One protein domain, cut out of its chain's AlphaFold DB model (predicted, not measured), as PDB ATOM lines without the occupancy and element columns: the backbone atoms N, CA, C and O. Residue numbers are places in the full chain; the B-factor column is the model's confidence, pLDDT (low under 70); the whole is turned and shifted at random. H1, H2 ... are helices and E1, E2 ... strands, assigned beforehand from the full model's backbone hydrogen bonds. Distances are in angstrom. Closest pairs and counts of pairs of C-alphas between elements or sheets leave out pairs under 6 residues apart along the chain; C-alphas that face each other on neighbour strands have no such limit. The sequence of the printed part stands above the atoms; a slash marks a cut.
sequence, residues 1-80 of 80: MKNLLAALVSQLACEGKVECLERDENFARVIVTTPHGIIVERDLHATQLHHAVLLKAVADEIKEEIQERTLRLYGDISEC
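This is residues 1 to 80 of the 80 residues of an uncharacterized protein of Pseudomonas sp. LTJR-52 (UniProt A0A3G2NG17). A three-stranded antiparallel sheet, E1-E2-E3, has H1 and the long H3 over one face and its other face bare; residues 74 to 80 stick out. The 80 printed residues include, in order, H1, E1, E2, E3, H2, H3: mixed class. The whole is only just compact, close to loose (radius of gyration of the C-alphas 13.8 A), spanning 49 by 21 by 17 A.

H1, residues 2 to 12, starts at C-alpha 2 (-33.885, 1.058, -7.273). E1 is 17 to 21, E2 27 to 33 (19.9 A), E3 39 to 45 (19.8 A), H2 46 to 50. H3, 52 to 75, spans 34.1 A, ending at C-alpha 75 (-14.443, -23.339, 15.904).

Hairpins E1-E2 and E2-E3 form a meander, successive strands antiparallel; N 19 to O 31 and N 30 to O 42 are each 2.8 A. H1 touches H3's residues 52 to 63 (C-alphas Leu 8, Ala 59 closest, 6.5 A). H2 grazes the sheet. O i to N i+4 pairs are within hydrogen-bond range throughout H2 and H3, and 6 of 7 in H1.

No cut; links are tight. Residues 1 to 2 and 75 to 80 have pLDDT under 70.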
ATOM      1  N   MET A   1     -36.244   4.002  -4.806       58.66
ATOM      2  CA  MET A   1     -35.999   2.599  -4.397       58.66
ATOM      3  C   MET A   1     -34.909   1.848  -5.160       58.66
ATOM      4  O   MET A   1     -34.134   1.162  -4.508       58.66
ATOM      5  N   LYS A   2     -34.810   1.924  -6.502       61.12
ATOM      6  CA  LYS A   2     -33.885   1.058  -7.273       61.12
ATOM      7  C   LYS A   2     -32.407   1.126  -6.842       61.12
ATOM      8  O   LYS A   2     -31.745   0.096  -6.874       61.12
ATOM      9  N   ASN A   3     -31.941   2.282  -6.370       77.69
ATOM     10  CA  ASN A   3     -30.531   2.505  -6.028       77.69
ATOM     11  C   ASN A   3     -30.135   1.964  -4.647       77.69
ATOM     12  O   ASN A   3     -29.000   1.542  -4.463       77.69
ATOM     13  N   LEU A   4     -31.062   1.960  -3.684       84.69
ATOM     14  CA  LEU A   4     -30.766   1.557  -2.309       84.69
ATOM     15  C   LEU A   4     -30.619   0.039  -2.194       84.69
ATOM     16  O   LEU A   4     -29.596  -0.436  -1.714       84.69
ATOM     17  N   LEU A   5     -31.567  -0.726  -2.739       85.50
ATOM     18  CA  LEU A   5     -31.453  -2.186  -2.765       85.50
ATOM     19  C   LEU A   5     -30.206  -2.646  -3.540       85.50
ATOM     20  O   LEU A   5     -29.521  -3.564  -3.112       85.50
ATOM     21  N   ALA A   6     -29.864  -1.973  -4.645       88.25
ATOM     22  CA  ALA A   6     -28.636  -2.262  -5.384       88.25
ATOM     23  C   ALA A   6     -27.371  -1.990  -4.550       88.25
ATOM     24  O   ALA A   6     -26.426  -2.773  -4.600       88.25
ATOM     25  N   ALA A   7     -27.362  -0.921  -3.746       88.62
ATOM     26  CA  ALA A   7     -26.273  -0.648  -2.814       88.62
ATOM     27  C   ALA A   7     -26.164  -1.722  -1.719       88.62
ATOM     28  O   ALA A   7     -25.051  -2.137  -1.409       88.62
ATOM     29  N   LEU A   8     -27.287  -2.218  -1.184       89.50
ATOM     30  CA  LEU A   8     -27.286  -3.340  -0.237       89.50
ATOM     31  C   LEU A   8     -26.691  -4.604  -0.870       89.50
ATOM     32  O   LEU A   8     -25.779  -5.202  -0.306       89.50
ATOM     33  N   VAL A   9     -27.152  -4.969  -2.070       92.50
ATOM     34  CA  VAL A   9     -26.619  -6.116  -2.824       92.50
ATOM     35  C   VAL A   9     -25.115  -5.972  -3.030       92.50
ATOM     36  O   VAL A   9     -24.368  -6.903  -2.753       92.50
ATOM     37  N   SER A  10     -24.649  -4.794  -3.449       92.06
ATOM     38  CA  SER A  10     -23.219  -4.541  -3.639       92.06
ATOM     39  C   SER A  10     -22.412  -4.648  -2.343       92.06
ATOM     40  O   SER A  10     -21.256  -5.054  -2.397       92.06
ATOM     41  N   GLN A  11     -22.983  -4.278  -1.194       92.31
ATOM     42  CA  GLN A  11     -22.305  -4.380   0.103       92.31
ATOM     43  C   GLN A  11     -22.206  -5.819   0.616       92.31
ATOM     44  O   GLN A  11     -21.255  -6.130   1.335       92.31
ATOM     45  N   LEU A  12     -23.185  -6.662   0.276       94.38
ATOM     46  CA  LEU A  12     -23.265  -8.068   0.684       94.38
ATOM     47  C   LEU A  12     -22.599  -9.021  -0.320       94.38
ATOM     48  O   LEU A  12     -22.305 -10.160   0.025       94.38
ATOM     49  N   ALA A  13     -22.306  -8.560  -1.540       93.50
ATOM     50  CA  ALA A  13     -21.678  -9.368  -2.587       93.50
ATOM     51  C   ALA A  13     -20.288  -9.914  -2.206       93.50
ATOM     52  O   ALA A  13     -19.861 -10.923  -2.758       93.50
ATOM     53  N   CYS A  14     -19.586  -9.271  -1.266       92.62
ATOM     54  CA  CYS A  14     -18.321  -9.785  -0.739       92.62
ATOM     55  C   CYS A  14     -18.501 -11.024   0.153       92.62
ATOM     56  O   CYS A  14     -17.575 -11.820   0.258       92.62
ATOM     57  N   GLU A  15     -19.672 -11.194   0.773       94.31
ATOM     58  CA  GLU A  15     -19.955 -12.310   1.686       94.31
ATOM     59  C   GLU A  15     -20.387 -13.580   0.934       94.31
ATOM     60  O   GLU A  15     -20.242 -14.697   1.434       94.31
ATOM     61  N   GLY A  16     -20.933 -13.427  -0.277       93.88
ATOM     62  CA  GLY A  16     -21.392 -14.546  -1.088       93.88
ATOM     63  C   GLY A  16     -22.383 -14.163  -2.182       93.88
ATOM     64  O   GLY A  16     -22.476 -13.014  -2.616       93.88
ATOM     65  N   LYS A  17     -23.142 -15.160  -2.645       96.62
ATOM     66  CA  LYS A  17     -24.217 -14.958  -3.619       96.62
ATOM     67  C   LYS A  17     -25.377 -14.244  -2.928       96.62
ATOM     68  O   LYS A  17     -25.873 -14.727  -1.915       96.62
ATOM     69  N   VAL A  18     -25.822 -13.123  -3.494       96.69
ATOM     70  CA  VAL A  18     -26.956 -12.344  -2.979       96.69
ATOM     71  C   VAL A  18     -28.132 -12.458  -3.939       96.69
ATOM     72  O   VAL A  18     -27.999 -12.176  -5.131       96.69
ATOM     73  N   GLU A  19     -29.292 -12.842  -3.421       94.56
ATOM     74  CA  GLU A  19     -30.543 -12.956  -4.164       94.56
ATOM     75  C   GLU A  19     -31.598 -12.044  -3.536       94.56
ATOM     76  O   GLU A  19     -31.719 -11.952  -2.317       94.56
ATOM     77  N   CYS A  20     -32.360 -11.344  -4.377       91.94
ATOM     78  CA  CYS A  20     -33.499 -10.544  -3.935       91.94
ATOM     79  C   CYS A  20     -34.778 -11.157  -4.499       91.94
ATOM     80  O   CYS A  20     -34.978 -11.150  -5.715       91.94
ATOM     81  N   LEU A  21     -35.632 -11.662  -3.617       90.38
ATOM     82  CA  LEU A  21     -36.933 -12.234  -3.947       90.38
ATOM     83  C   LEU A  21     -38.055 -11.284  -3.516       90.38
ATOM     84  O   LEU A  21     -37.825 -10.353  -2.744       90.38
ATOM     85  N   GLU A  22     -39.265 -11.525  -4.034       83.31
ATOM     86  CA  GLU A  22     -40.501 -10.846  -3.600       83.31
ATOM     87  C   GLU A  22     -40.358  -9.313  -3.548       83.31
ATOM     88  O   GLU A  22     -40.718  -8.662  -2.577       83.31
ATOM     89  N   ARG A  23     -39.756  -8.725  -4.589       83.31
ATOM     90  CA  ARG A  23     -39.435  -7.295  -4.622       83.31
ATOM     91  C   ARG A  23     -40.617  -6.468  -5.121       83.31
ATOM     92  O   ARG A  23     -40.879  -6.440  -6.325       83.31
ATOM     93  N   ASP A  24     -41.211  -5.695  -4.225       86.50
ATOM     94  CA  ASP A  24     -42.129  -4.607  -4.550       86.50
ATOM     95  C   ASP A  24     -41.681  -3.276  -3.907       86.50
ATOM     96  O   ASP A  24     -40.503  -3.081  -3.592       86.50
ATOM     97  N   GLU A  25     -42.587  -2.299  -3.830       81.56
ATOM     98  CA  GLU A  25     -42.299  -0.981  -3.260       81.56
ATOM     99  C   GLU A  25     -42.222  -0.966  -1.725       81.56
ATOM    100  O   GLU A  25     -41.634  -0.066  -1.129       81.56
ATOM    101  N   ASN A  26     -42.808  -1.954  -1.066       87.94
ATOM    102  CA  ASN A  26     -42.956  -2.018   0.383       87.94
ATOM    103  C   ASN A  26     -42.241  -3.214   1.003       87.94
ATOM    104  O   ASN A  26     -42.104  -3.265   2.226       87.94
ATOM    105  N   PHE A  27     -41.801  -4.155   0.177       90.88
ATOM    106  CA  PHE A  27     -41.212  -5.396   0.616       90.88
ATOM    107  C   PHE A  27     -40.112  -5.874  -0.334       90.88
ATOM    108  O   PHE A  27     -40.190  -5.728  -1.555       90.88
ATOM    109  N   ALA A  28     -39.064  -6.446   0.245       92.44
ATOM    110  CA  ALA A  28     -38.112  -7.277  -0.470       92.44
ATOM    111  C   ALA A  28     -37.519  -8.296   0.500       92.44
ATOM    112  O   ALA A  28     -37.147  -7.937   1.616       92.44
ATOM    113  N   ARG A  29     -37.345  -9.539   0.057       94.81
ATOM    114  CA  ARG A  29     -36.564 -10.535   0.792       94.81
ATOM    115  C   ARG A  29     -35.160 -10.597   0.218       94.81
ATOM    116  O   ARG A  29     -34.993 -10.772  -0.989       94.81
ATOM    117  N   VAL A  30     -34.152 -10.460   1.070       95.19
ATOM    118  CA  VAL A  30     -32.742 -10.611   0.699       95.19
ATOM    119  C   VAL A  30     -32.218 -11.912   1.276       95.19
ATOM    120  O   VAL A  30     -32.367 -12.172   2.464       95.19
ATOM    121  N   ILE A  31     -31.594 -12.714   0.424       96.69
ATOM    122  CA  ILE A  31     -30.970 -13.981   0.785       96.69
ATOM    123  C   ILE A  31     -29.489 -13.874   0.447       96.69
ATOM    124  O   ILE A  31     -29.135 -13.521  -0.678       96.69
ATOM    125  N   VAL A  32     -28.626 -14.175   1.414       97.62
ATOM    126  CA  VAL A  32     -27.179 -14.270   1.220       97.62
ATOM    127  C   VAL A  32     -26.755 -15.710   1.448       97.62
ATOM    128  O   VAL A  32     -27.009 -16.279   2.508       97.62
ATOM    129  N   THR A  33     -26.109 -16.300   0.448       97.19
ATOM    130  CA  THR A  33     -25.513 -17.636   0.520       97.19
ATOM    131  C   THR A  33     -24.000 -17.516   0.437       97.19
ATOM    132  O   THR A  33     -23.455 -17.161  -0.612       97.19
ATOM    133  N   THR A  34     -23.318 -17.810   1.540       95.69
ATOM    134  CA  THR A  34     -21.853 -17.752   1.609       95.69
ATOM    135  C   THR A  34     -21.217 -18.972   0.931       95.69
ATOM    136  O   THR A  34     -21.865 -20.018   0.801       95.69
ATOM    137  N   PRO A  35     -19.930 -18.909   0.536       92.94
ATOM    138  CA  PRO A  35     -19.203 -20.062  -0.009       92.94
ATOM    139  C   PRO A  35     -19.141 -21.275   0.931       92.94
ATOM    140  O   PRO A  35     -18.944 -22.398   0.478       92.94
ATOM    141  N   HIS A  36     -19.321 -21.054   2.234       89.62
ATOM    142  CA  HIS A  36     -19.319 -22.098   3.262       89.62
ATOM    143  C   HIS A  36     -20.699 -22.742   3.463       89.62
ATOM    144  O   HIS A  36     -20.870 -23.554   4.367       89.62
ATOM    145  N   GLY A  37     -21.690 -22.385   2.637       92.12
ATOM    146  CA  GLY A  37     -23.047 -22.927   2.710       92.12
ATOM    147  C   GLY A  37     -23.923 -22.283   3.787       92.12
ATOM    148  O   GLY A  37     -25.008 -22.789   4.064       92.12
ATOM    149  N   ILE A  38     -23.489 -21.170   4.388       94.62
ATOM    150  CA  ILE A  38     -24.321 -20.414   5.330       94.62
ATOM    151  C   ILE A  38     -25.361 -19.641   4.528       94.62
ATOM    152  O   ILE A  38     -25.013 -18.900   3.608       94.62
ATOM    153  N   ILE A  39     -26.626 -19.789   4.910       96.12
ATOM    154  CA  ILE A  39     -27.746 -19.048   4.333       96.12
ATOM    155  C   ILE A  39     -28.295 -18.106   5.403       96.12
ATOM    156  O   ILE A  39     -28.665 -18.548   6.496       96.12
ATOM    157  N   VAL A  40     -28.326 -16.814   5.082       96.88
ATOM    158  CA  VAL A  40     -28.945 -15.768   5.901       96.88
ATOM    159  C   VAL A  40     -30.032 -15.088   5.084       96.88
ATOM    160  O   VAL A  40     -29.792 -14.643   3.963       96.88
ATOM    161  N   GLU A  41     -31.228 -15.010   5.657       96.12
ATOM    162  CA  GLU A  41     -32.406 -14.424   5.022       96.12
ATOM    163  C   GLU A  41     -32.895 -13.235   5.834       96.12
ATOM    164  O   GLU A  41     -32.991 -13.304   7.067       96.12
ATOM    165  N   ARG A  42     -33.233 -12.140   5.153       95.50
ATOM    166  CA  ARG A  42     -33.811 -10.978   5.810       95.50
ATOM    167  C   ARG A  42     -34.904 -10.315   4.991       95.50
ATOM    168  O   ARG A  42     -34.726  -9.985   3.819       95.50
ATOM    169  N   ASP A  43     -36.017 -10.094   5.670       94.38
ATOM    170  CA  ASP A  43     -37.169  -9.373   5.157       94.38
ATOM    171  C   ASP A  43     -36.957  -7.870   5.369       94.38
ATOM    172  O   ASP A  43     -36.662  -7.407   6.474       94.38
ATOM    173  N   LEU A  44     -37.069  -7.107   4.285       91.62
ATOM    174  CA  LEU A  44     -36.957  -5.656   4.269       91.62
ATOM    175  C   LEU A  44     -38.333  -5.055   4.035       91.62
ATOM    176  O   LEU A  44     -38.937  -5.268   2.986       91.62
ATOM    177  N   HIS A  45     -38.795  -4.243   4.975       91.38
ATOM    178  CA  HIS A  45     -40.039  -3.497   4.845       91.38
ATOM    179  C   HIS A  45     -39.802  -2.084   4.303       91.38
ATOM    180  O   HIS A  45     -38.672  -1.589   4.256       91.38
ATOM    181  N   ALA A  46     -40.884  -1.399   3.928       87.38
ATOM    182  CA  ALA A  46     -40.865  -0.070   3.319       87.38
ATOM    183  C   ALA A  46     -39.959   0.926   4.064       87.38
ATOM    184  O   ALA A  46     -39.209   1.674   3.437       87.38
ATOM    185  N   THR A  47     -39.969   0.917   5.398       87.88
ATOM    186  CA  THR A  47     -39.110   1.782   6.219       87.88
ATOM    187  C   THR A  47     -37.623   1.508   5.988       87.88
ATOM    188  O   THR A  47     -36.841   2.441   5.851       87.88
ATOM    189  N   GLN A  48     -37.209   0.252   5.865       87.19
ATOM    190  CA  GLN A  48     -35.814  -0.106   5.603       87.19
ATOM    191  C   GLN A  48     -35.429   0.168   4.141       87.19
ATOM    192  O   GLN A  48     -34.350   0.691   3.869       87.19
ATOM    193  N   LEU A  49     -36.334  -0.105   3.196       85.44
ATOM    194  CA  LEU A  49     -36.097   0.066   1.755       85.44
ATOM    195  C   LEU A  49     -35.913   1.526   1.318       85.44
ATOM    196  O   LEU A  49     -35.258   1.793   0.304       85.44
ATOM    197  N   HIS A  50     -36.487   2.470   2.065       85.31
ATOM    198  CA  HIS A  50     -36.445   3.898   1.746       85.31
ATOM    199  C   HIS A  50     -35.406   4.689   2.545       85.31
ATOM    200  O   HIS A  50     -35.121   5.834   2.194       85.31
ATOM    201  N   HIS A  51     -34.801   4.097   3.580       88.69
ATOM    202  CA  HIS A  51     -33.892   4.798   4.484       88.69
ATOM    203  C   HIS A  51     -32.498   4.164   4.469       88.69
ATOM    204  O   HIS A  51     -32.277   3.096   5.032       88.69
ATOM    205  N   ALA A  52     -31.524   4.869   3.883       85.50
ATOM    206  CA  ALA A  52     -30.152   4.375   3.721       85.50
ATOM    207  C   ALA A  52     -29.485   3.949   5.042       85.50
ATOM    208  O   ALA A  52     -28.740   2.975   5.065       85.50
ATOM    209  N   VAL A  53     -29.773   4.656   6.141       89.50
ATOM    210  CA  VAL A  53     -29.244   4.328   7.476       89.50
ATOM    211  C   VAL A  53     -29.777   2.980   7.964       89.50
ATOM    212  O   VAL A  53     -28.999   2.159   8.439       89.50
ATOM    213  N   LEU A  54     -31.078   2.728   7.797       90.25
ATOM    214  CA  LEU A  54     -31.698   1.462   8.193       90.25
ATOM    215  C   LEU A  54     -31.230   0.317   7.298       90.25
ATOM    216  O   LEU A  54     -30.951  -0.770   7.783       90.25
ATOM    217  N   LEU A  55     -31.081   0.573   6.000       89.56
ATOM    218  CA  LEU A  55     -30.578  -0.428   5.069       89.56
ATOM    219  C   LEU A  55     -29.127  -0.825   5.362       89.56
ATOM    220  O   LEU A  55     -28.773  -1.993   5.236       89.56
ATOM    221  N   LYS A  56     -28.296   0.140   5.774       91.69
ATOM    222  CA  LYS A  56     -26.939  -0.136   6.244       91.69
ATOM    223  C   LYS A  56     -26.962  -0.977   7.523       91.69
ATOM    224  O   LYS A  56     -26.238  -1.958   7.585       91.69
ATOM    225  N   ALA A  57     -27.811  -0.633   8.493       92.56
ATOM    226  CA  ALA A  57     -27.948  -1.418   9.721       92.56
ATOM    227  C   ALA A  57     -28.309  -2.882   9.419       92.56
ATOM    228  O   ALA A  57     -27.670  -3.784   9.945       92.56
ATOM    229  N   VAL A  58     -29.231  -3.125   8.480       92.81
ATOM    230  CA  VAL A  58     -29.552  -4.493   8.038       92.81
ATOM    231  C   VAL A  58     -28.351  -5.186   7.382       92.81
ATOM    232  O   VAL A  58     -28.131  -6.374   7.602       92.81
ATOM    233  N   ALA A  59     -27.561  -4.471   6.575       94.06
ATOM    234  CA  ALA A  59     -26.345  -5.034   5.989       94.06
ATOM    235  C   ALA A  59     -25.337  -5.460   7.068       94.06
ATOM    236  O   ALA A  59     -24.760  -6.542   6.970       94.06
ATOM    237  N   ASP A  60     -25.143  -4.613   8.081       95.31
ATOM    238  CA  ASP A  60     -24.230  -4.858   9.198       95.31
ATOM    239  C   ASP A  60     -24.705  -6.070  10.031       95.31
ATOM    240  O   ASP A  60     -23.909  -6.967  10.299       95.31
ATOM    241  N   GLU A  61     -26.007  -6.177  10.326       95.62
ATOM    242  CA  GLU A  61     -26.611  -7.332  11.022       95.62
ATOM    243  C   GLU A  61     -26.423  -8.654  10.259       95.62
ATOM    244  O   GLU A  61     -26.092  -9.681  10.850       95.62
ATOM    245  N   ILE A  62     -26.624  -8.648   8.935       95.94
ATOM    246  CA  ILE A  62     -26.421  -9.845   8.101       95.94
ATOM    247  C   ILE A  62     -24.955 -10.287   8.150       95.94
ATOM    248  O   ILE A  62     -24.673 -11.481   8.250       95.94
ATOM    249  N   LYS A  63     -24.017  -9.337   8.086       95.69
ATOM    250  CA  LYS A  63     -22.578  -9.624   8.149       95.69
ATOM    251  C   LYS A  63     -22.166 -10.191   9.498       95.69
ATOM    252  O   LYS A  63     -21.415 -11.160   9.536       95.69
ATOM    253  N   GLU A  64     -22.676  -9.619  10.583       96.31
ATOM    254  CA  GLU A  64     -22.417 -10.112  11.934       96.31
ATOM    255  C   GLU A  64     -22.918 -11.552  12.107       96.31
ATOM    256  O   GLU A  64     -22.167 -12.409  12.570       96.31
ATOM    257  N   GLU A  65     -24.126 -11.866  11.631       96.38
ATOM    258  CA  GLU A  65     -24.659 -13.232  11.674       96.38
ATOM    259  C   GLU A  65     -23.835 -14.211  10.819       96.38
ATOM    260  O   GLU A  65     -23.563 -15.338  11.245       96.38
ATOM    261  N   ILE A  66     -23.407 -13.797   9.621       95.12
ATOM    262  CA  ILE A  66     -22.512 -14.600   8.777       95.12
ATOM    263  C   ILE A  66     -21.204 -14.874   9.515       95.12
ATOM    264  O   ILE A  66     -20.769 -16.026   9.564       95.12
ATOM    265  N   GLN A  67     -20.590 -13.850  10.103       94.12
ATOM    266  CA  GLN A  67     -19.341 -13.981  10.838       94.12
ATOM    267  C   GLN A  67     -19.504 -14.912  12.042       94.12
ATOM    268  O   GLN A  67     -18.689 -15.814  12.225       94.12
ATOM    269  N   GLU A  68     -20.566 -14.750  12.828       94.06
ATOM    270  CA  GLU A  68     -20.843 -15.593  13.991       94.06
ATOM    271  C   GLU A  68     -21.024 -17.062  13.589       94.06
ATOM    272  O   GLU A  68     -20.388 -17.954  14.156       94.06
ATOM    273  N   ARG A  69     -21.849 -17.333  12.571       93.94
ATOM    274  CA  ARG A  69     -22.074 -18.698  12.073       93.94
ATOM    275  C   ARG A  69     -20.809 -19.297  11.459       93.94
ATOM    276  O   ARG A  69     -20.550 -20.483  11.640       93.94
ATOM    277  N   THR A  70     -20.003 -18.481  10.785       91.38
ATOM    278  CA  THR A  70     -18.704 -18.886  10.231       91.38
ATOM    279  C   THR A  70     -17.735 -19.276  11.343       91.38
ATOM    280  O   THR A  70     -17.117 -20.335  11.277       91.38
ATOM    281  N   LEU A  71     -17.639 -18.465  12.401       90.88
ATOM    282  CA  LEU A  71     -16.801 -18.761  13.560       90.88
ATOM    283  C   LEU A  71     -17.225 -20.052  14.258       90.88
ATOM    284  O   LEU A  71     -16.356 -20.821  14.646       90.88
ATOM    285  N   ARG A  72     -18.529 -20.324  14.381       88.69
ATOM    286  CA  ARG A  72     -19.021 -21.596  14.937       88.69
ATOM    287  C   ARG A  72     -18.629 -22.788  14.060       88.69
ATOM    288  O   ARG A  72     -18.073 -23.750  14.572       88.69
ATOM    289  N   LEU A  73     -18.822 -22.683  12.742       87.06
ATOM    290  CA  LEU A  73     -18.439 -23.739  11.795       87.06
ATOM    291  C   LEU A  73     -16.941 -24.064  11.836       87.06
ATOM    292  O   LEU A  73     -16.579 -25.226  11.712       87.06
ATOM    293  N   TYR A  74     -16.073 -23.061  11.996       82.50
ATOM    294  CA  TYR A  74     -14.623 -23.271  12.063       82.50
ATOM    295  C   TYR A  74     -14.098 -23.571  13.469       82.50
ATOM    296  O   TYR A  74     -13.107 -24.286  13.602       82.50
ATOM    297  N   GLY A  75     -14.750 -23.050  14.506       67.44
ATOM    298  CA  GLY A  75     -14.443 -23.339  15.904       67.44
ATOM    299  C   GLY A  75     -14.707 -24.802  16.253       67.44
ATOM    300  O   GLY A  75     -13.853 -25.430  16.871       67.44
ATOM    301  N   ASP A  76     -15.806 -25.371  15.747       57.09
ATOM    302  CA  ASP A  76     -16.149 -26.791  15.923       57.09
ATOM    303  C   ASP A  76     -15.196 -27.749  15.175       57.09
ATOM    304  O   ASP A  76     -15.136 -28.935  15.489       57.09
ATOM    305  N   ILE A  77     -14.412 -27.267  14.200       53.81
ATOM    306  CA  ILE A  77     -13.418 -28.088  13.478       53.81
ATOM    307  C   ILE A  77     -12.101 -28.209  14.267       53.81
ATOM    308  O   ILE A  77     -11.292 -29.093  13.990       53.81
ATOM    309  N   SER A  78     -11.866 -27.347  15.261       48.53
ATOM    310  CA  SER A  78     -10.571 -27.254  15.943       48.53
ATOM    311  C   SER A  78     -10.408 -28.195  17.150       48.53
ATOM    312  O   SER A  78      -9.348 -28.169  17.778       48.53
ATOM    313  N   GLU A  79     -11.409 -29.027  17.464       49.44
ATOM    314  CA  GLU A  79     -11.397 -30.005  18.570       49.44
ATOM    315  C   GLU A  79     -11.377 -31.478  18.093       49.44
ATOM    316  O   GLU A  79     -12.089 -32.326  18.634       49.44
ATOM    317  N   CYS A  80     -10.567 -31.816  17.082       42.03
ATOM    318  CA  CYS A  80     -10.310 -33.207  16.671       42.03
ATOM    319  C   CYS A  80      -8.815 -33.527  16.600       42.03
ATOM    320  O   CYS A  80      -8.069 -32.748  15.964       42.03
TER     321      CYS A  80